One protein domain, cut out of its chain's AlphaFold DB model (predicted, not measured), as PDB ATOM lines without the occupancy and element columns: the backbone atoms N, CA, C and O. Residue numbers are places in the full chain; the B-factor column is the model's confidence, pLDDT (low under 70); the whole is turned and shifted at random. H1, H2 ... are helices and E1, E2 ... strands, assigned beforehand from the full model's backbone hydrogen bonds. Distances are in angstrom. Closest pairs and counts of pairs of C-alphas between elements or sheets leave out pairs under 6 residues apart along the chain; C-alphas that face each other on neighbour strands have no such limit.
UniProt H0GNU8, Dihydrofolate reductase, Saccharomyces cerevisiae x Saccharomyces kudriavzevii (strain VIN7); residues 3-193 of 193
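AT A GLANCE: This is residues 3 to 193 of the 193 residues of the protein "Dihydrofolate reductase" of Saccharomyces cerevisiae x Saccharomyces kudriavzevii (strain VIN7) (UniProt H0GNU8). Two strongly twisted sheets follow each other along the longest axis, one of five strands, the other of E6 to E9, with H1 between them. H3 covers one face of the five-strand sheet; H5 and H6 pack on the other sheet. The 191 printed residues include six named helices and nine named strands, in the order H1 E1 H2 E2 E3 E4 H3 E5 H4 E6 H5 E7 H6 E8 E9, and the class is mixed, helices and strands. The first sheet, E3 E4 E2 E1 E5, is mixed; the second is branched and antiparallel. The whole is compact, with a radius of gyration of the C-alphas of 16.8 A and spans of 49 by 37 by 36 A.

HOW THE PARTS SIT: H1, residues 14 to 25, comes first. E1, residues 33 to 39, H2, residues 40 to 45, and E2, residues 56 to 61, form a strand-helix-strand unit, two parallel neighbour strands with a helix between, its crossover right-handed; N 36 and O 57 are 2.8 A apart. E3, residues 70 to 72, and E4, residues 77 to 80, form an antiparallel hairpin, with N 70 and O 79 at 2.8 A; E4 is parallel to E2, with N 60 and O 78 at 2.8 A. H3, residues 83 to 93, lies over E2 at a height over the sheet of 8.2 A, on the face opposite to H2; its closest C-alphas to E2 are Leu 83 and Ile 61, 6.3 A. E5, residues 98 to 103, is parallel to E1, with N 35 and O 100 at 2.9 A; E4, H3 and E5 form a split unit, E2 and E1 between its strands, with a right-handed crossover. H4, residues 107 to 113, only grazes this sheet, as H1 does with residues 23 to 25. In the branched sheet, E9, residues 183 to 192, has E6, residues 119 to 127, on one side, and E7, residues 149 to 151, and E8, residues 177 to 180, on the other; N 120 and O 190, N 150 and O 191, and N 178 and O 185 are 2.9, 2.8 and 3.0 A apart. E8 and E9 form a hairpin. H1 lies over E9 at a height over the sheet of 10.7 A, along the strands. H6, residues 154 to 160, runs across them, with the closest C-alphas, Leu 157 and Leu 189, 5.4 A apart; H5, residues 142 to 148, only just stands up from the sheet, rising 43 degrees. Every O i to N i+4 pair is within hydrogen-bond range in H1, H2, H3, H5 and H6; in H4 2 of 3 are.

IN THESE COORDINATES: H1 begins at C-alpha 14 (-44.040, -20.311, -26.662) and is 16.1 A long, H3 15.4 A. E1 is 20.0 A, E6 25.4 A, and E9 28.0 A, ending at C-alpha 192 (-53.091, -9.565, -1.160).

THE WHOLE: The C-alphas farthest apart, Lys 66 and Cys 172, are 52.7 A apart. The printed part has no cut; the links E6 to H5 and H6 to E8 are long. The mean pLDDT of the printed part is 94.9, and residue 172 is under 70.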
ATOM      1  N   ILE A   3     -47.899 -27.353 -11.645       97.12
ATOM      2  CA  ILE A   3     -46.843 -26.471 -12.185       97.12
ATOM      3  C   ILE A   3     -45.591 -27.211 -12.675       97.12
ATOM      4  O   ILE A   3     -44.706 -26.595 -13.265       97.12
ATOM      5  N   GLY A   4     -45.466 -28.514 -12.416       96.50
ATOM      6  CA  GLY A   4     -44.243 -29.249 -12.731       96.50
ATOM      7  C   GLY A   4     -44.435 -30.757 -12.773       96.50
ATOM      8  O   GLY A   4     -45.338 -31.295 -12.131       96.50
ATOM      9  N   PHE A   5     -43.567 -31.413 -13.540       97.25
ATOM     10  CA  PHE A   5     -43.432 -32.864 -13.591       97.25
ATOM     11  C   PHE A   5     -41.973 -33.247 -13.830       97.25
ATOM     12  O   PHE A   5     -41.350 -32.767 -14.780       97.25
ATOM     13  N   ARG A   6     -41.408 -34.102 -12.971       95.12
ATOM     14  CA  ARG A   6     -40.028 -34.612 -13.068       95.12
ATOM     15  C   ARG A   6     -38.979 -33.511 -13.290       95.12
ATOM     16  O   ARG A   6     -38.019 -33.688 -14.034       95.12
ATOM     17  N   GLY A   7     -39.165 -32.361 -12.636       91.50
ATOM     18  CA  GLY A   7     -38.249 -31.215 -12.701       91.50
ATOM     19  C   GLY A   7     -38.397 -30.313 -13.933       91.50
ATOM     20  O   GLY A   7     -37.668 -29.330 -14.036       91.50
ATOM     21  N   GLY A   8     -39.332 -30.606 -14.840       93.06
ATOM     22  CA  GLY A   8     -39.650 -29.777 -16.002       93.06
ATOM     23  C   GLY A   8     -41.063 -29.195 -15.957       93.06
ATOM     24  O   GLY A   8     -41.880 -29.558 -15.107       93.06
ATOM     25  N   LEU A   9     -41.351 -28.297 -16.903       95.06
ATOM     26  CA  LEU A   9     -42.714 -27.834 -17.163       95.06
ATOM     27  C   LEU A   9     -43.508 -28.946 -17.878       95.06
ATOM     28  O   LEU A   9     -42.969 -29.544 -18.814       95.06
ATOM     29  N   PRO A  10     -44.775 -29.211 -17.504       95.50
ATOM     30  CA  PRO A  10     -45.595 -30.246 -18.148       95.50
ATOM     31  C   PRO A  10     -46.021 -29.896 -19.585       95.50
ATOM     32  O   PRO A  10     -46.518 -30.748 -20.315       95.50
ATOM     33  N   TRP A  11     -45.826 -28.642 -19.997       95.25
ATOM     34  CA  TRP A  11     -46.203 -28.097 -21.299       95.25
ATOM     35  C   TRP A  11     -45.058 -27.294 -21.927       95.25
ATOM     36  O   TRP A  11     -44.083 -26.913 -21.276       95.25
ATOM     37  N   ARG A  12     -45.196 -26.994 -23.224       95.50
ATOM     38  CA  ARG A  12     -44.287 -26.107 -23.964       95.50
ATOM     39  C   ARG A  12     -45.081 -25.106 -24.797       95.50
ATOM     40  O   ARG A  12     -45.354 -25.363 -25.975       95.50
ATOM     41  N   LEU A  13     -45.371 -23.963 -24.185       97.00
ATOM     42  CA  LEU A  13     -46.201 -22.881 -24.717       97.00
ATOM     43  C   LEU A  13     -45.330 -21.640 -25.012       97.00
ATOM     44  O   LEU A  13     -45.015 -20.877 -24.096       97.00
ATOM     45  N   PRO A  14     -44.820 -21.476 -26.251       96.94
ATOM     46  CA  PRO A  14     -44.040 -20.311 -26.662       96.94
ATOM     47  C   PRO A  14     -44.654 -18.959 -26.295       96.94
ATOM     48  O   PRO A  14     -43.903 -18.064 -25.902       96.94
ATOM     49  N   SER A  15     -45.975 -18.806 -26.402       97.12
ATOM     50  CA  SER A  15     -46.646 -17.539 -26.094       97.12
ATOM     51  C   SER A  15     -46.638 -17.232 -24.595       97.12
ATOM     52  O   SER A  15     -46.363 -16.098 -24.205       97.12
ATOM     53  N   GLU A  16     -46.812 -18.246 -23.745       97.62
ATOM     54  CA  GLU A  16     -46.673 -18.104 -22.288       97.62
ATOM     55  C   GLU A  16     -45.226 -17.753 -21.901       97.62
ATOM     56  O   GLU A  16     -44.979 -16.797 -21.167       97.62
ATOM     57  N   MET A  17     -44.241 -18.424 -22.505       97.00
ATOM     58  CA  MET A  17     -42.825 -18.122 -22.272       97.00
ATOM     59  C   MET A  17     -42.435 -16.717 -22.768       97.00
ATOM     60  O   MET A  17     -41.584 -16.049 -22.169       97.00
ATOM     61  N   LYS A  18     -43.044 -16.244 -23.866       97.44
ATOM     62  CA  LYS A  18     -42.878 -14.871 -24.366       97.44
ATOM     63  C   LYS A  18     -43.410 -13.866 -23.347       97.44
ATOM     64  O   LYS A  18     -42.680 -12.920 -23.041       97.44
ATOM     65  N   TYR A  19     -44.606 -14.103 -22.805       98.06
ATOM     66  CA  TYR A  19     -45.190 -13.295 -21.735       98.06
ATOM     67  C   TYR A  19     -44.270 -13.261 -20.509       98.06
ATOM     68  O   TYR A  19     -43.807 -12.186 -20.129       98.06
ATOM     69  N   PHE A  20     -43.872 -14.425 -19.976       98.06
ATOM     70  CA  PHE A  20     -42.935 -14.524 -18.850       98.06
ATOM     71  C   PHE A  20     -41.661 -13.704 -19.089       98.06
ATOM     72  O   PHE A  20     -41.227 -12.930 -18.231       98.06
ATOM     73  N   ARG A  21     -41.057 -13.832 -20.278       97.81
ATOM     74  CA  ARG A  21     -39.858 -13.071 -20.641       97.81
ATOM     75  C   ARG A  21     -40.125 -11.570 -20.649       97.81
ATOM     76  O   ARG A  21     -39.316 -10.837 -20.090       97.81
ATOM     77  N   GLN A  22     -41.199 -11.109 -21.286       97.75
ATOM     78  CA  GLN A  22     -41.527  -9.684 -21.369       97.75
ATOM     79  C   GLN A  22     -41.780  -9.099 -19.979       97.75
ATOM     80  O   GLN A  22     -41.092  -8.160 -19.593       97.75
ATOM     81  N   VAL A  23     -42.674  -9.710 -19.200       98.12
ATOM     82  CA  VAL A  23     -43.027  -9.260 -17.846       98.12
ATOM     83  C   VAL A  23     -41.806  -9.157 -16.947       98.12
ATOM     84  O   VAL A  23     -41.629  -8.165 -16.251       98.12
ATOM     85  N   THR A  24     -40.948 -10.174 -16.967       98.12
ATOM     86  CA  THR A  24     -39.816 -10.222 -16.042       98.12
ATOM     87  C   THR A  24     -38.624  -9.392 -16.496       98.12
ATOM     88  O   THR A  24     -37.773  -9.087 -15.668       98.12
ATOM     89  N   SER A  25     -38.498  -9.042 -17.781       97.12
ATOM     90  CA  SER A  25     -37.326  -8.308 -18.298       97.12
ATOM     91  C   SER A  25     -37.570  -6.830 -18.568       97.12
ATOM     92  O   SER A  25     -36.613  -6.063 -18.538       97.12
ATOM     93  N   LEU A  26     -38.813  -6.434 -18.838       97.12
ATOM     94  CA  LEU A  26     -39.160  -5.044 -19.092       97.12
ATOM     95  C   LEU A  26     -39.342  -4.288 -17.775       97.12
ATOM     96  O   LEU A  26     -39.860  -4.825 -16.796       97.12
ATOM     97  N   THR A  27     -38.941  -3.025 -17.792       96.44
ATOM     98  CA  THR A  27     -39.095  -2.070 -16.694       96.44
ATOM     99  C   THR A  27     -39.747  -0.788 -17.212       96.44
ATOM    100  O   THR A  27     -39.702  -0.495 -18.413       96.44
ATOM    101  N   LYS A  28     -40.391  -0.033 -16.320       94.25
ATOM    102  CA  LYS A  28     -40.872   1.328 -16.586       94.25
ATOM    103  C   LYS A  28     -39.692   2.302 -16.629       94.25
ATOM    104  O   LYS A  28     -39.644   3.148 -17.519       94.25
ATOM    105  N   ASP A  29     -38.732   2.148 -15.719       94.88
ATOM    106  CA  ASP A  29     -37.478   2.905 -15.710       94.88
ATOM    107  C   ASP A  29     -36.393   2.187 -16.541       94.88
ATOM    108  O   ASP A  29     -35.982   1.076 -16.183       94.88
ATOM    109  N   PRO A  30     -35.883   2.792 -17.634       92.06
ATOM    110  CA  PRO A  30     -34.860   2.176 -18.484       92.06
ATOM    111  C   PRO A  30     -33.501   1.984 -17.792       92.06
ATOM    112  O   PRO A  30     -32.673   1.228 -18.299       92.06
ATOM    113  N   ASN A  31     -33.257   2.645 -16.655       94.56
ATOM    114  CA  ASN A  31     -32.017   2.507 -15.885       94.56
ATOM    115  C   ASN A  31     -32.083   1.379 -14.846       94.56
ATOM    116  O   ASN A  31     -31.061   1.031 -14.248       94.56
ATOM    117  N   LYS A  32     -33.269   0.801 -14.627       95.75
ATOM    118  CA  LYS A  32     -33.486  -0.292 -13.680       95.75
ATOM    119  C   LYS A  32     -33.567  -1.641 -14.380       95.75
ATOM    120  O   LYS A  32     -33.801  -1.748 -15.581       95.75
ATOM    121  N   LYS A  33     -33.369  -2.698 -13.599       95.44
ATOM    122  CA  LYS A  33     -33.593  -4.093 -13.999       95.44
ATOM    123  C   LYS A  33     -34.544  -4.761 -13.016       95.44
ATOM    124  O   LYS A  33     -34.838  -4.222 -11.956       95.44
ATOM    125  N   ASN A  34     -34.988  -5.968 -13.334       97.62
ATOM    126  CA  ASN A  34     -35.695  -6.810 -12.373       97.62
ATOM    127  C   ASN A  34     -34.770  -7.909 -11.838       97.62
ATOM    128  O   ASN A  34     -33.840  -8.348 -12.527       97.62
ATOM    129  N   ALA A  35     -35.052  -8.379 -10.627       97.81
ATOM    130  CA  ALA A  35     -34.408  -9.548 -10.036       97.81
ATOM    131  C   ALA A  35     -35.322 -10.772 -10.135       97.81
ATOM    132  O   ALA A  35     -36.525 -10.656  -9.926       97.81
ATOM    133  N   LEU A  36     -34.754 -11.941 -10.440       98.38
ATOM    134  CA  LEU A  36     -35.456 -13.221 -10.493       98.38
ATOM    135  C   LEU A  36     -34.910 -14.156  -9.426       98.38
ATOM    136  O   LEU A  36     -33.786 -14.640  -9.547       98.38
ATOM    137  N   ILE A  37     -35.721 -14.449  -8.417       98.50
ATOM    138  CA  ILE A  37     -35.405 -15.425  -7.381       98.50
ATOM    139  C   ILE A  37     -35.949 -16.786  -7.787       98.50
ATOM    140  O   ILE A  37     -37.134 -16.928  -8.099       98.50
ATOM    141  N   MET A  38     -35.086 -17.798  -7.747       98.44
ATOM    142  CA  MET A  38     -35.465 -19.174  -8.021       98.44
ATOM    143  C   MET A  38     -34.713 -20.183  -7.157       98.44
ATOM    144  O   MET A  38     -33.581 -19.955  -6.739       98.44
ATOM    145  N   GLY A  39     -35.314 -21.344  -6.920       98.31
ATOM    146  CA  GLY A  39     -34.637 -22.462  -6.263       98.31
ATOM    147  C   GLY A  39     -33.631 -23.152  -7.190       98.31
ATOM    148  O   GLY A  39     -33.807 -23.171  -8.410       98.31
ATOM    149  N   ARG A  40     -32.611 -23.806  -6.618       97.75
ATOM    150  CA  ARG A  40     -31.579 -24.558  -7.365       97.75
ATOM    151  C   ARG A  40     -32.144 -25.508  -8.432       97.75
ATOM    152  O   ARG A  40     -31.645 -25.519  -9.550       97.75
ATOM    153  N   LYS A  41     -33.190 -26.286  -8.119       97.25
ATOM    154  CA  LYS A  41     -33.791 -27.236  -9.083       97.25
ATOM    155  C   LYS A  41     -34.383 -26.525 -10.308       97.25
ATOM    156  O   LYS A  41     -34.242 -27.020 -11.418       97.25
ATOM    157  N   THR A  42     -34.994 -25.356 -10.113       97.56
ATOM    158  CA  THR A  42     -35.506 -24.520 -11.210       97.56
ATOM    159  C   THR A  42     -34.363 -23.935 -12.031       97.56
ATOM    160  O   THR A  42     -34.407 -23.963 -13.252       97.56
ATOM    161  N   TRP A  43     -33.293 -23.473 -11.382       97.44
ATOM    162  CA  TRP A  43     -32.091 -23.033 -12.094       97.44
ATOM    163  C   TRP A  43     -31.477 -24.149 -12.958       97.44
ATOM    164  O   TRP A  43     -31.019 -23.906 -14.076       97.44
ATOM    165  N   GLU A  44     -31.463 -25.381 -12.445       96.62
ATOM    166  CA  GLU A  44     -30.965 -26.572 -13.138       96.62
ATOM    167  C   GLU A  44     -31.841 -27.025 -14.307       96.62
ATOM    168  O   GLU A  44     -31.299 -27.558 -15.273       96.62
ATOM    169  N   SER A  45     -33.153 -26.775 -14.257       95.88
ATOM    170  CA  SER A  45     -34.069 -27.126 -15.347       95.88
ATOM    171  C   SER A  45     -34.017 -26.153 -16.528       95.88
ATOM    172  O   SER A  45     -34.392 -26.520 -17.644       95.88
ATOM    173  N   ILE A  46     -33.511 -24.930 -16.327       95.25
ATOM    174  CA  ILE A  46     -33.291 -23.973 -17.416       95.25
ATOM    175  C   ILE A  46     -32.120 -24.467 -18.283       95.25
ATOM    176  O   ILE A  46     -31.014 -24.661 -17.765       95.25
ATOM    177  N   PRO A  47     -32.302 -24.626 -19.612       94.50
ATOM    178  CA  PRO A  47     -31.224 -25.067 -20.489       94.50
ATOM    179  C   PRO A  47     -29.982 -24.169 -20.354       94.50
ATOM    180  O   PRO A  47     -30.132 -22.946 -20.371       94.50
ATOM    181  N   PRO A  48     -28.753 -24.727 -20.308       94.81
ATOM    182  CA  PRO A  48     -27.527 -23.955 -20.085       94.81
ATOM    183  C   PRO A  48     -27.350 -22.746 -21.011       94.81
ATOM    184  O   PRO A  48     -26.894 -21.703 -20.569       94.81
ATOM    185  N   LYS A  49     -27.789 -22.853 -22.271       95.44
ATOM    186  CA  LYS A  49     -27.735 -21.762 -23.260       95.44
ATOM    187  C   LYS A  49     -28.655 -20.568 -22.966       95.44
ATOM    188  O   LYS A  49     -28.532 -19.540 -23.617       95.44
ATOM    189  N   PHE A  50     -29.615 -20.724 -22.055       93.19
ATOM    190  CA  PHE A  50     -30.593 -19.697 -21.693       93.19
ATOM    191  C   PHE A  50     -30.400 -19.160 -20.271       93.19
ATOM    192  O   PHE A  50     -31.170 -18.294 -19.857       93.19
ATOM    193  N   ARG A  51     -29.397 -19.651 -19.527       94.06
ATOM    194  CA  ARG A  51     -29.056 -19.162 -18.186       94.06
ATOM    195  C   ARG A  51     -27.644 -18.544 -18.170       94.06
ATOM    196  O   ARG A  51     -26.751 -19.112 -18.795       94.06
ATOM    197  N   PRO A  52     -27.415 -17.439 -17.439       96.12
ATOM    198  CA  PRO A  52     -28.410 -16.649 -16.708       96.12
ATOM    199  C   PRO A  52     -29.433 -16.004 -17.649       96.12
ATOM    200  O   PRO A  52     -29.153 -15.747 -18.819       96.12
ATOM    201  N   LEU A  53     -30.645 -15.769 -17.143       95.56
ATOM    202  CA  LEU A  53     -31.694 -15.119 -17.917       95.56
ATOM    203  C   LEU A  53     -31.266 -13.667 -18.204       95.56
ATOM    204  O   LEU A  53     -31.079 -12.905 -17.253       95.56
ATOM    205  N   PRO A  54     -31.111 -13.258 -19.479       93.75
ATOM    206  CA  PRO A  54     -30.487 -11.981 -19.821       93.75
ATOM    207  C   PRO A  54     -31.326 -10.789 -19.356       93.75
ATOM    208  O   PRO A  54     -32.549 -10.905 -19.212       93.75
ATOM    209  N   ASN A  55     -30.655  -9.648 -19.167       92.25
ATOM    210  CA  ASN A  55     -31.214  -8.358 -18.728       92.25
ATOM    211  C   ASN A  55     -31.882  -8.368 -17.345       92.25
ATOM    212  O   ASN A  55     -32.596  -7.434 -16.998       92.25
ATOM    213  N   ARG A  56     -31.633  -9.405 -16.544       96.06
ATOM    214  CA  ARG A  56     -32.214  -9.593 -15.212       96.06
ATOM    215  C   ARG A  56     -31.148 -10.078 -14.240       96.06
ATOM    216  O   ARG A  56     -30.231 -10.801 -14.630       96.06
ATOM    217  N   MET A  57     -31.270  -9.693 -12.976       96.19
ATOM    218  CA  MET A  57     -30.415 -10.217 -11.911       96.19
ATOM    219  C   MET A  57     -30.923 -11.604 -11.515       96.19
ATOM    220  O   MET A  57     -32.069 -11.738 -11.100       96.19
ATOM    221  N   ASN A  58     -30.108 -12.646 -11.675       98.00
ATOM    222  CA  ASN A  58     -30.531 -14.022 -11.400       98.00
ATOM    223  C   ASN A  58     -30.101 -14.416  -9.987       98.00
ATOM    224  O   ASN A  58     -28.912 -14.388  -9.693       98.00
ATOM    225  N   VAL A  59     -31.043 -14.805  -9.131       98.25
ATOM    226  CA  VAL A  59     -30.807 -15.133  -7.721       98.25
ATOM    227  C   VAL A  59     -31.192 -16.585  -7.469       98.25
ATOM    228  O   VAL A  59     -32.348 -16.974  -7.631       98.25
ATOM    229  N   ILE A  60     -30.215 -17.401  -7.086       98.31
ATOM    230  CA  ILE A  60     -30.369 -18.844  -6.908       98.31
ATOM    231  C   ILE A  60     -30.361 -19.156  -5.417       98.31
ATOM    232  O   ILE A  60     -29.405 -18.828  -4.714       98.31
ATOM    233  N   ILE A  61     -31.403 -19.839  -4.953       98.19
ATOM    234  CA  ILE A  61     -31.549 -20.258  -3.561       98.19
ATOM    235  C   ILE A  61     -31.175 -21.735  -3.411       98.19
ATOM    236  O   ILE A  61     -31.755 -22.606  -4.070       98.19
ATOM    237  N   SER A  62     -30.220 -22.024  -2.526       96.62
ATOM    238  CA  SER A  62     -29.876 -23.390  -2.116       96.62
ATOM    239  C   SER A  62     -29.310 -23.425  -0.705       96.62
ATOM    240  O   SER A  62     -28.269 -22.831  -0.450       96.62
ATOM    241  N   ARG A  63     -29.896 -24.238   0.180       93.75
ATOM    242  CA  ARG A  63     -29.367 -24.470   1.541       93.75
ATOM    243  C   ARG A  63     -27.942 -25.044   1.561       93.75
ATOM    244  O   ARG A  63     -27.297 -25.027   2.597       93.75
ATOM    245  N   SER A  64     -27.467 -25.585   0.436       94.19
ATOM    246  CA  SER A  64     -26.107 -26.111   0.288       94.19
ATOM    247  C   SER A  64     -25.052 -25.038  -0.001       94.19
ATOM    248  O   SER A  64     -23.867 -25.365  -0.028       94.19
ATOM    249  N   PHE A  65     -25.451 -23.798  -0.306       94.19
ATOM    250  CA  PHE A  65     -24.493 -22.703  -0.446       94.19
ATOM    251  C   PHE A  65     -23.925 -22.348   0.930       94.19
ATOM    252  O   PHE A  65     -24.651 -22.327   1.922       94.19
ATOM    253  N   LYS A  66     -22.609 -22.130   0.984       91.88
ATOM    254  CA  LYS A  66     -21.897 -21.879   2.243       91.88
ATOM    255  C   LYS A  66     -22.275 -20.522   2.821       91.88
ATOM    256  O   LYS A  66     -22.600 -20.422   3.998       91.88
ATOM    257  N   ASP A  67     -22.263 -19.521   1.958       92.25
ATOM    258  CA  ASP A  67     -22.494 -18.136   2.320       92.25
ATOM    259  C   ASP A  67     -23.976 -17.770   2.185       92.25
ATOM    260  O   ASP A  67     -24.741 -18.377   1.423       92.25
ATOM    261  N   ASP A  68     -24.384 -16.766   2.949       88.50
ATOM    262  CA  ASP A  68     -25.749 -16.258   2.973       88.50
ATOM    263  C   ASP A  68     -26.100 -15.462   1.717       88.50
ATOM    264  O   ASP A  68     -27.229 -15.565   1.236       88.50
ATOM    265  N   PHE A  69     -25.147 -14.715   1.158       94.12
ATOM    266  CA  PHE A  69     -25.329 -13.928  -0.053       94.12
ATOM    267  C   PHE A  69     -23.998 -13.698  -0.782       94.12
ATOM    268  O   PHE A  69     -23.106 -13.010  -0.291       94.12
ATOM    269  N   VAL A  70     -23.877 -14.218  -2.003       94.31
ATOM    270  CA  VAL A  70     -22.700 -14.033  -2.865       94.31
ATOM    271  C   VAL A  70     -23.145 -13.473  -4.198       94.31
ATOM    272  O   VAL A  70     -23.924 -14.108  -4.906       94.31
ATOM    273  N   HIS A  71     -22.634 -12.298  -4.560       92.94
ATOM    274  CA  HIS A  71     -22.916 -11.658  -5.840       92.94
ATOM    275  C   HIS A  71     -21.716 -11.773  -6.786       92.94
ATOM    276  O   HIS A  71     -20.724 -11.056  -6.650       92.94
ATOM    277  N   ASP A  72     -21.842 -12.648  -7.780       91.06
ATOM    278  CA  ASP A  72     -20.929 -12.759  -8.912       91.06
ATOM    279  C   ASP A  72     -21.318 -11.715  -9.970       91.06
ATOM    280  O   ASP A  72     -22.232 -11.914 -10.781       91.06
ATOM    281  N   LYS A  73     -20.633 -10.567  -9.926       83.12
ATOM    282  CA  LYS A  73     -20.876  -9.440 -10.838       83.12
ATOM    283  C   LYS A  73     -20.557  -9.785 -12.292       83.12
ATOM    284  O   LYS A  73     -21.245  -9.296 -13.184       83.12
ATOM    285  N   GLU A  74     -19.553 -10.627 -12.534       81.00
ATOM    286  CA  GLU A  74     -19.132 -11.005 -13.889       81.00
ATOM    287  C   GLU A  74     -20.210 -11.840 -14.576       81.00
ATOM    288  O   GLU A  74     -20.543 -11.616 -15.739       81.00
ATOM    289  N   ARG A  75     -20.810 -12.773 -13.831       81.00
ATOM    290  CA  ARG A  75     -21.872 -13.642 -14.350       81.00
ATOM    291  C   ARG A  75     -23.272 -13.072 -14.160       81.00
ATOM    292  O   ARG A  75     -24.222 -13.649 -14.681       81.00
ATOM    293  N   SER A  76     -23.420 -11.956 -13.442       83.94
ATOM    294  CA  SER A  76     -24.722 -11.396 -13.043       83.94
ATOM    295  C   SER A  76     -25.603 -12.421 -12.304       83.94
ATOM    296  O   SER A  76     -26.818 -12.502 -12.523       83.94
ATOM    297  N   ILE A  77     -24.969 -13.228 -11.448       94.12
ATOM    298  CA  ILE A  77     -25.610 -14.278 -10.649       94.12
ATOM    299  C   ILE A  77     -25.411 -13.963  -9.171       94.12
ATOM    300  O   ILE A  77     -24.317 -13.635  -8.724       94.12
ATOM    301  N   VAL A  78     -26.476 -14.127  -8.401       96.50
ATOM    302  CA  VAL A  78     -26.459 -14.117  -6.946       96.50
ATOM    303  C   VAL A  78     -26.757 -15.525  -6.451       96.50
ATOM    304  O   VAL A  78     -27.677 -16.185  -6.938       96.50
ATOM    305  N   GLN A  79     -25.995 -15.989  -5.472       97.25
ATOM    306  CA  GLN A  79     -26.245 -17.231  -4.750       97.25
ATOM    307  C   GLN A  79     -26.583 -16.904  -3.303       97.25
ATOM    308  O   GLN A  79     -25.948 -16.044  -2.699       97.25
ATOM    309  N   SER A  80     -27.583 -17.579  -2.747       97.31
ATOM    310  CA  SER A  80     -27.973 -17.388  -1.353       97.31
ATOM    311  C   SER A  80     -28.489 -18.678  -0.733       97.31
ATOM    312  O   SER A  80     -29.205 -19.457  -1.371       97.31
ATOM    313  N   ASN A  81     -28.143 -18.914   0.530       96.44
ATOM    314  CA  ASN A  81     -28.627 -20.074   1.274       96.44
ATOM    315  C   ASN A  81     -30.008 -19.876   1.926       96.44
ATOM    316  O   ASN A  81     -30.592 -20.847   2.417       96.44
ATOM    317  N   SER A  82     -30.562 -18.660   1.873       95.62
ATOM    318  CA  SER A  82     -31.814 -18.283   2.528       95.62
ATOM    319  C   SER A  82     -32.645 -17.359   1.641       95.62
ATOM    320  O   SER A  82     -32.205 -16.287   1.240       95.62
ATOM    321  N   LEU A  83     -33.895 -17.752   1.379       95.88
ATOM    322  CA  LEU A  83     -34.847 -16.938   0.619       95.88
ATOM    323  C   LEU A  83     -35.077 -15.567   1.271       95.88
ATOM    324  O   LEU A  83     -35.064 -14.550   0.585       95.88
ATOM    325  N   ALA A  84     -35.250 -15.540   2.596       94.94
ATOM    326  CA  ALA A  84     -35.495 -14.309   3.338       94.94
ATOM    327  C   ALA A  84     -34.291 -13.356   3.270       94.94
ATOM    328  O   ALA A  84     -34.458 -12.171   2.987       94.94
ATOM    329  N   ASN A  85     -33.072 -13.881   3.447       93.88
ATOM    330  CA  ASN A  85     -31.859 -13.061   3.376       93.88
ATOM    331  C   ASN A  85     -31.621 -12.547   1.956       93.88
ATOM    332  O   ASN A  85     -31.186 -11.409   1.790       93.88
ATOM    333  N   ALA A  86     -31.920 -13.351   0.930       96.38
ATOM    334  CA  ALA A  86     -31.833 -12.913  -0.457       96.38
ATOM    335  C   ALA A  86     -32.737 -11.702  -0.720       96.38
ATOM    336  O   ALA A  86     -32.271 -10.712  -1.274       96.38
ATOM    337  N   ILE A  87     -33.999 -11.753  -0.281       96.12
ATOM    338  CA  ILE A  87     -34.957 -10.649  -0.449       96.12
ATOM    339  C   ILE A  87     -34.480  -9.404   0.300       96.12
ATOM    340  O   ILE A  87     -34.340  -8.350  -0.314       96.12
ATOM    341  N   MET A  88     -34.112  -9.547   1.577       95.62
ATOM    342  CA  MET A  88     -33.606  -8.438   2.392       95.62
ATOM    343  C   MET A  88     -32.390  -7.753   1.751       95.62
ATOM    344  O   MET A  88     -32.313  -6.525   1.709       95.62
ATOM    345  N   ASN A  89     -31.445  -8.532   1.214       95.94
ATOM    346  CA  ASN A  89     -30.269  -7.991   0.535       95.94
ATOM    347  C   ASN A  89     -30.631  -7.267  -0.766       95.94
ATOM    348  O   ASN A  89     -30.059  -6.216  -1.045       95.94
ATOM    349  N   LEU A  90     -31.573  -7.792  -1.557       95.75
ATOM    350  CA  LEU A  90     -32.053  -7.124  -2.773       95.75
ATOM    351  C   LEU A  90     -32.725  -5.784  -2.444       95.75
ATOM    352  O   LEU A  90     -32.424  -4.776  -3.082       95.75
ATOM    353  N   GLU A  91     -33.574  -5.760  -1.420       94.50
ATOM    354  CA  GLU A  91     -34.294  -4.560  -0.982       94.50
ATOM    355  C   GLU A  91     -33.395  -3.515  -0.319       94.50
ATOM    356  O   GLU A  91     -33.674  -2.323  -0.419       94.50
ATOM    357  N   SER A  92     -32.318  -3.935   0.344       94.50
ATOM    358  CA  SER A  92     -31.422  -3.013   1.053       94.50
ATOM    359  C   SER A  92     -30.293  -2.505   0.160       94.50
ATOM    360  O   SER A  92     -29.996  -1.314   0.147       94.50
ATOM    361  N   ASN A  93     -29.673  -3.396  -0.619       94.31
ATOM    362  CA  ASN A  93     -28.426  -3.100  -1.331       94.31
ATOM    363  C   ASN A  93     -28.628  -2.818  -2.827       94.31
ATOM    364  O   ASN A  93     -27.730  -2.278  -3.470       94.31
ATOM    365  N   PHE A  94     -29.779  -3.189  -3.400       93.25
ATOM    366  CA  PHE A  94     -30.023  -3.093  -4.846       93.25
ATOM    367  C   PHE A  94     -31.282  -2.301  -5.219       93.25
ATOM    368  O   PHE A  94     -31.592  -2.190  -6.404       93.25
ATOM    369  N   LYS A  95     -31.979  -1.696  -4.250       92.06
ATOM    370  CA  LYS A  95     -33.236  -0.951  -4.449       92.06
ATOM    371  C   LYS A  95     -33.179   0.115  -5.544       92.06
ATOM    372  O   LYS A  95     -34.110   0.252  -6.334       92.06
ATOM    373  N   GLU A  96     -32.073   0.847  -5.622       94.25
ATOM    374  CA  GLU A  96     -31.901   1.910  -6.619       94.25
ATOM    375  C   GLU A  96     -31.720   1.362  -8.043       94.25
ATOM    376  O   GLU A  96     -32.021   2.043  -9.019       94.25
ATOM    377  N   HIS A  97     -31.295   0.103  -8.177       93.88
ATOM    378  CA  HIS A  97     -31.061  -0.559  -9.462       93.88
ATOM    379  C   HIS A  97     -32.179  -1.527  -9.862       93.88
ATOM    380  O   HIS A  97     -32.218  -1.974 -11.013       93.88
ATOM    381  N   LEU A  98     -33.072  -1.866  -8.929       96.50
ATOM    382  CA  LEU A  98     -34.156  -2.811  -9.144       96.50
ATOM    383  C   LEU A  98     -35.512  -2.108  -9.207       96.50
ATOM    384  O   LEU A  98     -35.819  -1.239  -8.394       96.50
ATOM    385  N   GLU A  99     -36.331  -2.486 -10.188       96.94
ATOM    386  CA  GLU A  99     -37.731  -2.059 -10.259       96.94
ATOM    387  C   GLU A  99     -38.646  -3.060  -9.551       96.94
ATOM    388  O   GLU A  99     -39.468  -2.665  -8.727       96.94
ATOM    389  N   ARG A 100     -38.488  -4.359  -9.839       97.56
ATOM    390  CA  ARG A 100     -39.242  -5.441  -9.193       97.56
ATOM    391  C   ARG A 100     -38.375  -6.654  -8.876       97.56
ATOM    392  O   ARG A 100     -37.426  -6.980  -9.594       97.56
ATOM    393  N   ILE A 101     -38.767  -7.365  -7.822       98.00
ATOM    394  CA  ILE A 101     -38.261  -8.692  -7.470       98.00
ATOM    395  C   ILE A 101     -39.350  -9.705  -7.834       98.00
ATOM    396  O   ILE A 101     -40.449  -9.665  -7.291       98.00
ATOM    397  N   TYR A 102     -39.052 -10.618  -8.754       98.50
ATOM    398  CA  TYR A 102     -39.940 -11.713  -9.133       98.50
ATOM    399  C   TYR A 102     -39.455 -13.018  -8.522       98.50
ATOM    400  O   TYR A 102     -38.314 -13.433  -8.730       98.50
ATOM    401  N   VAL A 103     -40.350 -13.719  -7.836       98.38
ATOM    402  CA  VAL A 103     -40.126 -15.104  -7.426       98.38
ATOM    403  C   VAL A 103     -40.673 -16.011  -8.519       98.38
ATOM    404  O   VAL A 103     -41.877 -16.072  -8.743       98.38
ATOM    405  N   ILE A 104     -39.784 -16.715  -9.219       98.25
ATOM    406  CA  ILE A 104     -40.139 -17.540 -10.387       98.25
ATOM    407  C   ILE A 104     -40.182 -19.044 -10.060       98.25
ATOM    408  O   ILE A 104     -40.178 -19.890 -10.953       98.25
ATOM    409  N   GLY A 105     -40.211 -19.379  -8.767       95.81
ATOM    410  CA  GLY A 105     -40.411 -20.737  -8.262       95.81
ATOM    411  C   GLY A 105     -39.122 -21.496  -7.939       95.81
ATOM    412  O   GLY A 105     -38.062 -20.922  -7.728       95.81
ATOM    413  N   GLY A 106     -39.126 -22.825  -7.871       96.12
ATOM    414  CA  GLY A 106     -40.252 -23.738  -8.081       96.12
ATOM    415  C   GLY A 106     -41.144 -23.911  -6.850       96.12
ATOM    416  O   GLY A 106     -41.183 -23.048  -5.978       96.12
ATOM    417  N   GLY A 107     -41.830 -25.056  -6.769       96.38
ATOM    418  CA  GLY A 107     -42.840 -25.339  -5.738       96.38
ATOM    419  C   GLY A 107     -42.387 -25.082  -4.297       96.38
ATOM    420  O   GLY A 107     -43.107 -24.436  -3.546       96.38
ATOM    421  N   GLU A 108     -41.170 -25.494  -3.928       96.00
ATOM    422  CA  GLU A 108     -40.630 -25.272  -2.574       96.00
ATOM    423  C   GLU A 108     -40.389 -23.784  -2.260       96.00
ATOM    424  O   GLU A 108     -40.575 -23.345  -1.127       96.00
ATOM    425  N   VAL A 109     -39.983 -22.986  -3.253       97.31
ATOM    426  CA  VAL A 109     -39.811 -21.536  -3.068       97.31
ATOM    427  C   VAL A 109     -41.180 -20.864  -2.989       97.31
ATOM    428  O   VAL A 109     -41.413 -20.057  -2.091       97.31
ATOM    429  N   TYR A 110     -42.120 -21.255  -3.855       97.75
ATOM    430  CA  TYR A 110     -43.493 -20.753  -3.818       97.75
ATOM    431  C   TYR A 110     -44.184 -21.029  -2.477       97.75
ATOM    432  O   TYR A 110     -44.834 -20.138  -1.937       97.75
ATOM    433  N   SER A 111     -44.005 -22.209  -1.874       96.50
ATOM    434  CA  SER A 111     -44.629 -22.516  -0.579       96.50
ATOM    435  C   SER A 111     -44.158 -21.605   0.563       96.50
ATOM    436  O   SER A 111     -44.881 -21.427   1.544       96.50
ATOM    437  N   GLN A 112     -42.966 -21.011   0.436       95.88
ATOM    438  CA  GLN A 112     -42.345 -20.160   1.456       95.88
ATOM    439  C   GLN A 112     -42.670 -18.667   1.299       95.88
ATOM    440  O   GLN A 112     -42.421 -17.905   2.227       95.88
ATOM    441  N   ILE A 113     -43.229 -18.232   0.162       95.75
ATOM    442  CA  ILE A 113     -43.332 -16.801  -0.169       95.75
ATOM    443  C   ILE A 113     -44.713 -16.178   0.093       95.75
ATOM    444  O   ILE A 113     -44.870 -14.957   0.052       95.75
ATOM    445  N   PHE A 114     -45.728 -16.991   0.403       96.06
ATOM    446  CA  PHE A 114     -47.110 -16.523   0.594       96.06
ATOM    447  C   PHE A 114     -47.267 -15.421   1.651       96.06
ATOM    448  O   PHE A 114     -48.160 -14.589   1.524       96.06
ATOM    449  N   SER A 115     -46.436 -15.392   2.696       94.31
ATOM    450  CA  SER A 115     -46.527 -14.390   3.768       94.31
ATOM    451  C   SER A 115     -45.875 -13.050   3.429       94.31
ATOM    452  O   SER A 115     -46.173 -12.076   4.105       94.31
ATOM    453  N   ILE A 116     -45.018 -12.995   2.406       93.69
ATOM    454  CA  ILE A 116     -44.224 -11.797   2.084       93.69
ATOM    455  C   ILE A 116     -44.447 -11.266   0.665       93.69
ATOM    456  O   ILE A 116     -44.023 -10.167   0.358       93.69
ATOM    457  N   THR A 117     -45.109 -12.028  -0.206       95.06
ATOM    458  CA  THR A 117     -45.403 -11.588  -1.580       95.06
ATOM    459  C   THR A 117     -46.554 -10.589  -1.609       95.06
ATOM    460  O   THR A 117     -47.593 -10.852  -1.001       95.06
ATOM    461  N   ASP A 118     -46.415  -9.505  -2.367       96.06
ATOM    462  CA  ASP A 118     -47.486  -8.518  -2.562       96.06
ATOM    463  C   ASP A 118     -48.514  -8.968  -3.610       96.06
ATOM    464  O   ASP A 118     -49.725  -8.843  -3.411       96.06
ATOM    465  N   HIS A 119     -48.021  -9.543  -4.713       98.12
ATOM    466  CA  HIS A 119     -48.811  -9.884  -5.894       98.12
ATOM    467  C   HIS A 119     -48.414 -11.233  -6.494       98.12
ATOM    468  O   HIS A 119     -47.229 -11.566  -6.550       98.12
ATOM    469  N   TRP A 120     -49.384 -11.958  -7.055       98.56
ATOM    470  CA  TRP A 120     -49.106 -13.094  -7.935       98.56
ATOM    471  C   TRP A 120     -49.545 -12.791  -9.361       98.56
ATOM    472  O   TRP A 120     -50.697 -12.446  -9.606       98.56
ATOM    473  N   LEU A 121     -48.632 -12.973 -10.313       98.56
ATOM    474  CA  LEU A 121     -48.978 -13.104 -11.725       98.56
ATOM    475  C   LEU A 121     -49.088 -14.591 -12.040       98.56
ATOM    476  O   LEU A 121     -48.107 -15.324 -11.900       98.56
ATOM    477  N   ILE A 122     -50.281 -15.035 -12.424       98.31
ATOM    478  CA  ILE A 122     -50.570 -16.450 -12.649       98.31
ATOM    479  C   ILE A 122     -51.130 -16.627 -14.053       98.31
ATOM    480  O   ILE A 122     -52.160 -16.053 -14.403       98.31
ATOM    481  N   THR A 123     -50.471 -17.472 -14.840       98.12
ATOM    482  CA  THR A 123     -51.046 -17.985 -16.082       98.12
ATOM    483  C   THR A 123     -51.870 -19.230 -15.755       98.12
ATOM    484  O   THR A 123     -51.314 -20.275 -15.410       98.12
ATOM    485  N   LYS A 124     -53.199 -19.134 -15.823       97.31
ATOM    486  CA  LYS A 124     -54.104 -20.273 -15.624       97.31
ATOM    487  C   LYS A 124     -54.180 -21.072 -16.914       97.31
ATOM    488  O   LYS A 124     -54.667 -20.555 -17.907       97.31
ATOM    489  N   ILE A 125     -53.705 -22.315 -16.905       95.94
ATOM    490  CA  ILE A 125     -53.612 -23.155 -18.105       95.94
ATOM    491  C   ILE A 125     -54.588 -24.320 -17.985       95.94
ATOM    492  O   ILE A 125     -54.503 -25.107 -17.042       95.94
ATOM    493  N   ASN A 126     -55.479 -24.448 -18.965       95.06
ATOM    494  CA  ASN A 126     -56.473 -25.508 -19.048       95.06
ATOM    495  C   ASN A 126     -56.318 -26.263 -20.375       95.06
ATOM    496  O   ASN A 126     -56.254 -25.628 -21.430       95.06
ATOM    497  N   PRO A 127     -56.251 -27.604 -20.373       94.44
ATOM    498  CA  PRO A 127     -56.292 -28.360 -21.615       94.44
ATOM    499  C   PRO A 127     -57.681 -28.226 -22.258       94.44
ATOM    500  O   PRO A 127     -58.698 -28.280 -21.566       94.44
ATOM    501  N   LEU A 128     -57.722 -28.059 -23.581       94.00
ATOM    502  CA  LEU A 128     -58.973 -28.005 -24.348       94.00
ATOM    503  C   LEU A 128     -59.692 -29.362 -24.318       94.00
ATOM    504  O   LEU A 128     -60.911 -29.423 -24.170       94.00
ATOM    505  N   ASP A 129     -58.926 -30.454 -24.391       93.25
ATOM    506  CA  ASP A 129     -59.408 -31.808 -24.119       93.25
ATOM    507  C   ASP A 129     -59.077 -32.201 -22.675       93.25
ATOM    508  O   ASP A 129     -57.914 -32.379 -22.310       93.25
ATOM    509  N   LYS A 130     -60.105 -32.397 -21.846       85.31
ATOM    510  CA  LYS A 130     -59.940 -32.788 -20.436       85.31
ATOM    511  C   LYS A 130     -59.214 -34.129 -20.274       85.31
ATOM    512  O   LYS A 130     -58.529 -34.326 -19.267       85.31
ATOM    513  N   ASN A 131     -59.305 -35.019 -21.262       87.88
ATOM    514  CA  ASN A 131     -58.601 -36.303 -21.254       87.88
ATOM    515  C   ASN A 131     -57.101 -36.160 -21.565       87.88
ATOM    516  O   ASN A 131     -56.334 -37.078 -21.290       87.88
ATOM    517  N   ALA A 132     -56.667 -35.006 -22.082       87.50
ATOM    518  CA  ALA A 132     -55.277 -34.706 -22.417       87.50
ATOM    519  C   ALA A 132     -54.512 -33.998 -21.280       87.50
ATOM    520  O   ALA A 132     -53.484 -33.361 -21.519       87.50
ATOM    521  N   THR A 133     -54.995 -34.092 -20.036       90.06
ATOM    522  CA  THR A 133     -54.322 -33.481 -18.880       90.06
ATOM    523  C   THR A 133     -52.934 -34.112 -18.676       90.06
ATOM    524  O   THR A 133     -52.845 -35.329 -18.490       90.06
ATOM    525  N   PRO A 134     -51.837 -33.328 -18.687       93.62
ATOM    526  CA  PRO A 134     -50.499 -33.875 -18.516       93.62
ATOM    527  C   PRO A 134     -50.277 -34.375 -17.083       93.62
ATOM    528  O   PRO A 134     -50.856 -33.862 -16.123       93.62
ATOM    529  N   ALA A 135     -49.381 -35.351 -16.924       95.88
ATOM    530  CA  ALA A 135     -48.928 -35.777 -15.604       95.88
ATOM    531  C   ALA A 135     -48.216 -34.619 -14.882       95.88
ATOM    532  O   ALA A 135     -47.432 -33.892 -15.491       95.88
ATOM    533  N   MET A 136     -48.485 -34.459 -13.585       97.12
ATOM    534  CA  MET A 136     -47.934 -33.399 -12.736       97.12
ATOM    535  C   MET A 136     -47.617 -33.959 -11.348       97.12
ATOM    536  O   MET A 136     -48.388 -34.749 -10.809       97.12
ATOM    537  N   ASP A 137     -46.482 -33.558 -10.776       97.31
ATOM    538  CA  ASP A 137     -46.021 -33.975  -9.442       97.31
ATOM    539  C   ASP A 137     -45.747 -32.796  -8.498       97.31
ATOM    540  O   ASP A 137     -45.530 -32.985  -7.302       97.31
ATOM    541  N   THR A 138     -45.781 -31.572  -9.025       97.38
ATOM    542  CA  THR A 138     -45.514 -30.345  -8.280       97.38
ATOM    543  C   THR A 138     -46.695 -29.398  -8.441       97.38
ATOM    544  O   THR A 138     -47.133 -29.133  -9.562       97.38
ATOM    545  N   PHE A 139     -47.193 -28.860  -7.327       97.69
ATOM    546  CA  PHE A 139     -48.410 -28.051  -7.291       97.69
ATOM    547  C   PHE A 139     -48.205 -26.765  -6.483       97.69
ATOM    548  O   PHE A 139     -47.556 -26.773  -5.439       97.69
ATOM    549  N   LEU A 140     -48.789 -25.668  -6.963       97.62
ATOM    550  CA  LEU A 140     -49.049 -24.464  -6.181       97.62
ATOM    551  C   LEU A 140     -50.282 -24.692  -5.291       97.62
ATOM    552  O   LEU A 140     -51.291 -25.251  -5.751       97.62
ATOM    553  N   ASP A 141     -50.189 -24.243  -4.039       97.50
ATOM    554  CA  ASP A 141     -51.259 -24.310  -3.041       97.50
ATOM    555  C   ASP A 141     -52.366 -23.297  -3.369       97.50
ATOM    556  O   ASP A 141     -52.293 -22.119  -3.022       97.50
ATOM    557  N   ALA A 142     -53.379 -23.773  -4.095       96.50
ATOM    558  CA  ALA A 142     -54.503 -22.956  -4.545       96.50
ATOM    559  C   ALA A 142     -55.375 -22.486  -3.377       96.50
ATOM    560  O   ALA A 142     -55.831 -21.350  -3.375       96.50
ATOM    561  N   LYS A 143     -55.544 -23.331  -2.352       96.75
ATOM    562  CA  LYS A 143     -56.346 -22.988  -1.178       96.75
ATOM    563  C   LYS A 143     -55.712 -21.815  -0.438       96.75
ATOM    564  O   LYS A 143     -56.380 -20.825  -0.166       96.75
ATOM    565  N   LYS A 144     -54.404 -21.886  -0.185       96.69
ATOM    566  CA  LYS A 144     -53.673 -20.794   0.463       96.69
ATOM    567  C   LYS A 144     -53.641 -19.522  -0.388       96.69
ATOM    568  O   LYS A 144     -53.697 -18.421   0.157       96.69
ATOM    569  N   LEU A 145     -53.554 -19.658  -1.715       97.56
ATOM    570  CA  LEU A 145     -53.658 -18.523  -2.634       97.56
ATOM    571  C   LEU A 145     -55.008 -17.820  -2.482       97.56
ATOM    572  O   LEU A 145     -55.028 -16.620  -2.241       97.56
ATOM    573  N   GLU A 146     -56.109 -18.563  -2.560       96.31
ATOM    574  CA  GLU A 146     -57.468 -18.026  -2.442       96.31
ATOM    575  C   GLU A 146     -57.789 -17.511  -1.037       96.31
ATOM    576  O   GLU A 146     -58.628 -16.628  -0.892       96.31
ATOM    577  N   GLU A 147     -57.141 -18.024   0.010       97.19
ATOM    578  CA  GLU A 147     -57.271 -17.505   1.374       97.19
ATOM    579  C   GLU A 147     -56.638 -16.115   1.506       97.19
ATOM    580  O   GLU A 147     -57.276 -15.210   2.046       97.19
ATOM    581  N   VAL A 148     -55.420 -15.938   0.981       97.88
ATOM    582  CA  VAL A 148     -54.568 -14.760   1.228       97.88
ATOM    583  C   VAL A 148     -54.681 -13.690   0.136       97.88
ATOM    584  O   VAL A 148     -54.427 -12.516   0.403       97.88
ATOM    585  N   PHE A 149     -55.065 -14.064  -1.083       98.44
ATOM    586  CA  PHE A 149     -55.093 -13.179  -2.243       98.44
ATOM    587  C   PHE A 149     -56.459 -13.202  -2.937       98.44
ATOM    588  O   PHE A 149     -57.194 -14.187  -2.874       98.44
ATOM    589  N   SER A 150     -56.804 -12.105  -3.605       97.88
ATOM    590  CA  SER A 150     -57.972 -11.993  -4.476       97.88
ATOM    591  C   SER A 150     -57.533 -11.747  -5.912       97.88
ATOM    592  O   SER A 150     -56.610 -10.974  -6.181       97.88
ATOM    593  N   GLU A 151     -58.193 -12.420  -6.844       97.69
ATOM    594  CA  GLU A 151     -58.018 -12.170  -8.269       97.69
ATOM    595  C   GLU A 151     -58.522 -10.772  -8.626       97.69
ATOM    596  O   GLU A 151     -59.511 -10.306  -8.062       97.69
ATOM    597  N   GLN A 152     -57.801 -10.099  -9.514       97.44
ATOM    598  CA  GLN A 152     -58.055  -8.721  -9.917       97.44
ATOM    599  C   GLN A 152     -58.666  -8.656 -11.312       97.44
ATOM    600  O   GLN A 152     -58.461  -9.555 -12.131       97.44
ATOM    601  N   ASP A 153     -59.344  -7.547 -11.604       95.00
ATOM    602  CA  ASP A 153     -59.922  -7.315 -12.922       95.00
ATOM    603  C   ASP A 153     -58.827  -7.274 -14.007       95.00
ATOM    604  O   ASP A 153     -57.731  -6.743 -13.773       95.00
ATOM    605  N   PRO A 154     -59.111  -7.736 -15.241       94.56
ATOM    606  CA  PRO A 154     -58.152  -7.686 -16.344       94.56
ATOM    607  C   PRO A 154     -57.571  -6.279 -16.575       94.56
ATOM    608  O   PRO A 154     -56.381  -6.119 -16.854       94.56
ATOM    609  N   ALA A 155     -58.370  -5.223 -16.395       93.75
ATOM    610  CA  ALA A 155     -57.889  -3.844 -16.499       93.75
ATOM    611  C   ALA A 155     -56.733  -3.542 -15.523       93.75
ATOM    612  O   ALA A 155     -55.738  -2.932 -15.922       93.75
ATOM    613  N   GLN A 156     -56.819  -4.037 -14.283       96.19
ATOM    614  CA  GLN A 156     -55.779  -3.865 -13.266       96.19
ATOM    615  C   GLN A 156     -54.514  -4.657 -13.611       96.19
ATOM    616  O   GLN A 156     -53.407  -4.163 -13.394       96.19
ATOM    617  N   LEU A 157     -54.643  -5.850 -14.211       96.75
ATOM    618  CA  LEU A 157     -53.486  -6.576 -14.746       96.75
ATOM    619  C   LEU A 157     -52.750  -5.726 -15.788       96.75
ATOM    620  O   LEU A 157     -51.533  -5.564 -15.702       96.75
ATOM    621  N   LYS A 158     -53.472  -5.159 -16.759       94.94
ATOM    622  CA  LYS A 158     -52.862  -4.339 -17.817       94.94
ATOM    623  C   LYS A 158     -52.126  -3.119 -17.256       94.94
ATOM    624  O   LYS A 158     -51.040  -2.807 -17.733       94.94
ATOM    625  N   GLU A 159     -52.679  -2.462 -16.239       95.81
ATOM    626  CA  GLU A 159     -52.031  -1.334 -15.553       95.81
ATOM    627  C   GLU A 159     -50.797  -1.763 -14.735       95.81
ATOM    628  O   GLU A 159     -49.780  -1.056 -14.673       95.81
ATOM    629  N   PHE A 160     -50.867  -2.945 -14.122       97.12
ATOM    630  CA  PHE A 160     -49.786  -3.499 -13.317       97.12
ATOM    631  C   PHE A 160     -48.557  -3.872 -14.155       97.12
ATOM    632  O   PHE A 160     -47.420  -3.762 -13.677       97.12
ATOM    633  N   LEU A 161     -48.748  -4.335 -15.390       96.94
ATOM    634  CA  LEU A 161     -47.657  -4.767 -16.262       96.94
ATOM    635  C   LEU A 161     -46.828  -3.584 -16.806       96.94
ATOM    636  O   LEU A 161     -47.325  -2.465 -16.937       96.94
ATOM    637  N   PRO A 162     -45.538  -3.798 -17.139       94.69
ATOM    638  CA  PRO A 162     -44.768  -2.808 -17.883       94.69
ATOM    639  C   PRO A 162     -45.474  -2.437 -19.207       94.69
ATOM    640  O   PRO A 162     -45.940  -3.339 -19.903       94.69
ATOM    641  N   PRO A 163     -45.496  -1.154 -19.626       89.50
ATOM    642  CA  PRO A 163     -46.297  -0.691 -20.770       89.50
ATOM    643  C   PRO A 163     -46.018  -1.375 -22.117       89.50
ATOM    644  O   PRO A 163     -46.844  -1.318 -23.019       89.50
ATOM    645  N   LYS A 164     -44.836  -1.987 -22.273       93.25
ATOM    646  CA  LYS A 164     -44.410  -2.687 -23.496       93.25
ATOM    647  C   LYS A 164     -44.719  -4.191 -23.482       93.25
ATOM    648  O   LYS A 164     -44.307  -4.892 -24.403       93.25
ATOM    649  N   VAL A 165     -45.357  -4.708 -22.430       95.12
ATOM    650  CA  VAL A 165     -45.812  -6.103 -22.412       95.12
ATOM    651  C   VAL A 165     -47.000  -6.243 -23.355       95.12
ATOM    652  O   VAL A 165     -47.954  -5.473 -23.288       95.12
ATOM    653  N   GLU A 166     -46.933  -7.241 -24.227       93.50
ATOM    654  CA  GLU A 166     -48.014  -7.562 -25.151       93.50
ATOM    655  C   GLU A 166     -48.945  -8.575 -24.482       93.50
ATOM    656  O   GLU A 166     -48.519  -9.667 -24.101       93.50
ATOM    657  N   LEU A 167     -50.215  -8.205 -24.343       93.25
ATOM    658  CA  LEU A 167     -51.290  -9.115 -23.955       93.25
ATOM    659  C   LEU A 167     -52.064  -9.543 -25.212       93.25
ATOM    660  O   LEU A 167     -52.112  -8.766 -26.172       93.25
ATOM    661  N   PRO A 168     -52.650 -10.754 -25.236       92.25
ATOM    662  CA  PRO A 168     -53.564 -11.153 -26.304       92.25
ATOM    663  C   PRO A 168     -54.793 -10.234 -26.348       92.25
ATOM    664  O   PRO A 168     -55.031  -9.445 -25.433       92.25
ATOM    665  N   GLU A 169     -55.584 -10.336 -27.413       87.25
ATOM    666  CA  GLU A 169     -56.913  -9.727 -27.416       87.25
ATOM    667  C   GLU A 169     -57.789 -10.373 -26.343       87.25
ATOM    668  O   GLU A 169     -57.584 -11.526 -25.960       87.25
ATOM    669  N   THR A 170     -58.743  -9.606 -25.823       82.69
ATOM    670  CA  THR A 170     -59.655 -10.127 -24.816       82.69
ATOM    671  C   THR A 170     -60.748 -10.976 -25.446       82.69
ATOM    672  O   THR A 170     -61.278 -10.614 -26.497       82.69
ATOM    673  N   ASP A 171     -61.135 -12.053 -24.771       82.44
ATOM    674  CA  ASP A 171     -62.308 -12.848 -25.139       82.44
ATOM    675  C   ASP A 171     -63.639 -12.132 -24.817       82.44
ATOM    676  O   ASP A 171     -63.674 -10.962 -24.415       82.44
ATOM    677  N   CYS A 172     -64.766 -12.829 -25.012       68.06
ATOM    678  CA  CYS A 172     -66.103 -12.301 -24.720       68.06
ATOM    679  C   CYS A 172     -66.319 -11.939 -23.240       68.06
ATOM    680  O   CYS A 172     -67.187 -11.118 -22.949       68.06
ATOM    681  N   ASP A 173     -65.508 -12.496 -22.337       79.19
ATOM    682  CA  ASP A 173     -65.525 -12.230 -20.897       79.19
ATOM    683  C   ASP A 173     -64.489 -11.157 -20.501       79.19
ATOM    684  O   ASP A 173     -64.204 -10.968 -19.319       79.19
ATOM    685  N   GLN A 174     -63.917 -10.447 -21.479       84.25
ATOM    686  CA  GLN A 174     -62.879  -9.429 -21.300       84.25
ATOM    687  C   GLN A 174     -61.564  -9.949 -20.698       84.25
ATOM    688  O   GLN A 174     -60.770  -9.166 -20.167       84.25
ATOM    689  N   ARG A 175     -61.286 -11.254 -20.793       90.56
ATOM    690  CA  ARG A 175     -60.070 -11.844 -20.220       90.56
ATOM    691  C   ARG A 175     -58.962 -11.933 -21.248       90.56
ATOM    692  O   ARG A 175     -59.205 -12.210 -22.417       90.56
ATOM    693  N   TYR A 176     -57.724 -11.730 -20.804       93.19
ATOM    694  CA  TYR A 176     -56.544 -11.894 -21.651       93.19
ATOM    695  C   TYR A 176     -56.196 -13.375 -21.776       93.19
ATOM    696  O   TYR A 176     -55.360 -13.892 -21.027       93.19
ATOM    697  N   SER A 177     -56.852 -14.050 -22.717       94.06
ATOM    698  CA  SER A 177     -56.709 -15.481 -22.958       94.06
ATOM    699  C   SER A 177     -56.249 -15.777 -24.387       94.06
ATOM    700  O   SER A 177     -56.401 -14.967 -25.300       94.06
ATOM    701  N   LEU A 178     -55.614 -16.932 -24.585       95.00
ATOM    702  CA  LEU A 178     -55.351 -17.466 -25.918       95.00
ATOM    703  C   LEU A 178     -55.286 -18.991 -25.913       95.00
ATOM    704  O   LEU A 178     -55.055 -19.624 -24.880       95.00
ATOM    705  N   GLU A 179     -55.416 -19.567 -27.102       95.31
ATOM    706  CA  GLU A 179     -55.231 -20.992 -27.330       95.31
ATOM    707  C   GLU A 179     -53.890 -21.271 -28.022       95.31
ATOM    708  O   GLU A 179     -53.535 -20.655 -29.026       95.31
ATOM    709  N   GLU A 180     -53.124 -22.230 -27.502       95.88
ATOM    710  CA  GLU A 180     -51.895 -22.715 -28.132       95.88
ATOM    711  C   GLU A 180     -51.717 -24.206 -27.822       95.88
ATOM    712  O   GLU A 180     -51.750 -24.632 -26.669       95.88
ATOM    713  N   LYS A 181     -51.481 -25.020 -28.862       95.06
ATOM    714  CA  LYS A 181     -51.110 -26.446 -28.738       95.06
ATOM    715  C   LYS A 181     -52.048 -27.288 -27.855       95.06
ATOM    716  O   LYS A 181     -51.581 -28.141 -27.102       95.06
ATOM    717  N   GLY A 182     -53.356 -27.070 -27.964       94.81
ATOM    718  CA  GLY A 182     -54.354 -27.843 -27.217       94.81
ATOM    719  C   GLY A 182     -54.605 -27.347 -25.792       94.81
ATOM    720  O   GLY A 182     -55.270 -28.039 -25.026       94.81
ATOM    721  N   TYR A 183     -54.096 -26.167 -25.435       96.44
ATOM    722  CA  TYR A 183     -54.367 -25.503 -24.164       96.44
ATOM    723  C   TYR A 183     -55.013 -24.143 -24.410       96.44
ATOM    724  O   TYR A 183     -54.569 -23.421 -25.297       96.44
ATOM    725  N   CYS A 184     -55.993 -23.787 -23.586       95.19
ATOM    726  CA  CYS A 184     -56.443 -22.413 -23.394       95.19
ATOM    727  C   CYS A 184     -55.813 -21.886 -22.104       95.19
ATOM    728  O   CYS A 184     -55.819 -22.581 -21.079       95.19
ATOM    729  N   PHE A 185     -55.235 -20.690 -22.144       95.25
ATOM    730  CA  PHE A 185     -54.650 -20.092 -20.955       95.25
ATOM    731  C   PHE A 185     -54.882 -18.601 -20.835       95.25
ATOM    732  O   PHE A 185     -54.891 -17.873 -21.822       95.25
ATOM    733  N   GLU A 186     -55.051 -18.183 -19.586       96.75
ATOM    734  CA  GLU A 186     -55.464 -16.848 -19.177       96.75
ATOM    735  C   GLU A 186     -54.389 -16.227 -18.279       96.75
ATOM    736  O   GLU A 186     -53.923 -16.862 -17.328       96.75
ATOM    737  N   PHE A 187     -53.993 -14.986 -18.566       97.81
ATOM    738  CA  PHE A 187     -53.073 -14.225 -17.720       97.81
ATOM    739  C   PHE A 187     -53.855 -13.469 -16.650       97.81
ATOM    740  O   PHE A 187     -54.743 -12.686 -16.973       97.81
ATOM    741  N   THR A 188     -53.501 -13.673 -15.382       98.19
ATOM    742  CA  THR A 188     -54.240 -13.115 -14.240       98.19
ATOM    743  C   THR A 188     -53.307 -12.455 -13.227       98.19
ATOM    744  O   THR A 188     -52.127 -12.808 -13.116       98.19
ATOM    745  N   LEU A 189     -53.842 -11.480 -12.492       98.56
ATOM    746  CA  LEU A 189     -53.190 -10.807 -11.369       98.56
ATOM    747  C   LEU A 189     -53.963 -11.125 -10.092       98.56
ATOM    748  O   LEU A 189     -55.187 -11.041 -10.069       98.56
ATOM    749  N   TYR A 190     -53.242 -11.422  -9.021       98.56
ATOM    750  CA  TYR A 190     -53.786 -11.552  -7.678       98.56
ATOM    751  C   TYR A 190     -53.108 -10.553  -6.749       98.56
ATOM    752  O   TYR A 190     -51.877 -10.480  -6.721       98.56
ATOM    753  N   ASN A 191     -53.901  -9.842  -5.950       97.94
ATOM    754  CA  ASN A 191     -53.422  -8.926  -4.916       97.94
ATOM    755  C   ASN A 191     -53.710  -9.502  -3.535       97.94
ATOM    756  O   ASN A 191     -54.682 -10.234  -3.351       97.94
ATOM    757  N   ARG A 192     -52.851  -9.197  -2.559       96.19
ATOM    758  CA  ARG A 192     -53.091  -9.565  -1.160       96.19
ATOM    759  C   ARG A 192     -54.405  -8.934  -0.672       96.19
ATOM    760  O   ARG A 192     -54.670  -7.775  -0.991       96.19
ATOM    761  N   LYS A 193     -55.210  -9.713   0.056       93.69
ATOM    762  CA  LYS A 193     -56.449  -9.252   0.702       93.69
ATOM    763  C   LYS A 193     -56.185  -8.335   1.890       93.69
ATOM    764  O   LYS A 193     -55.130  -8.511   2.543       93.69
TER     765      LYS A 193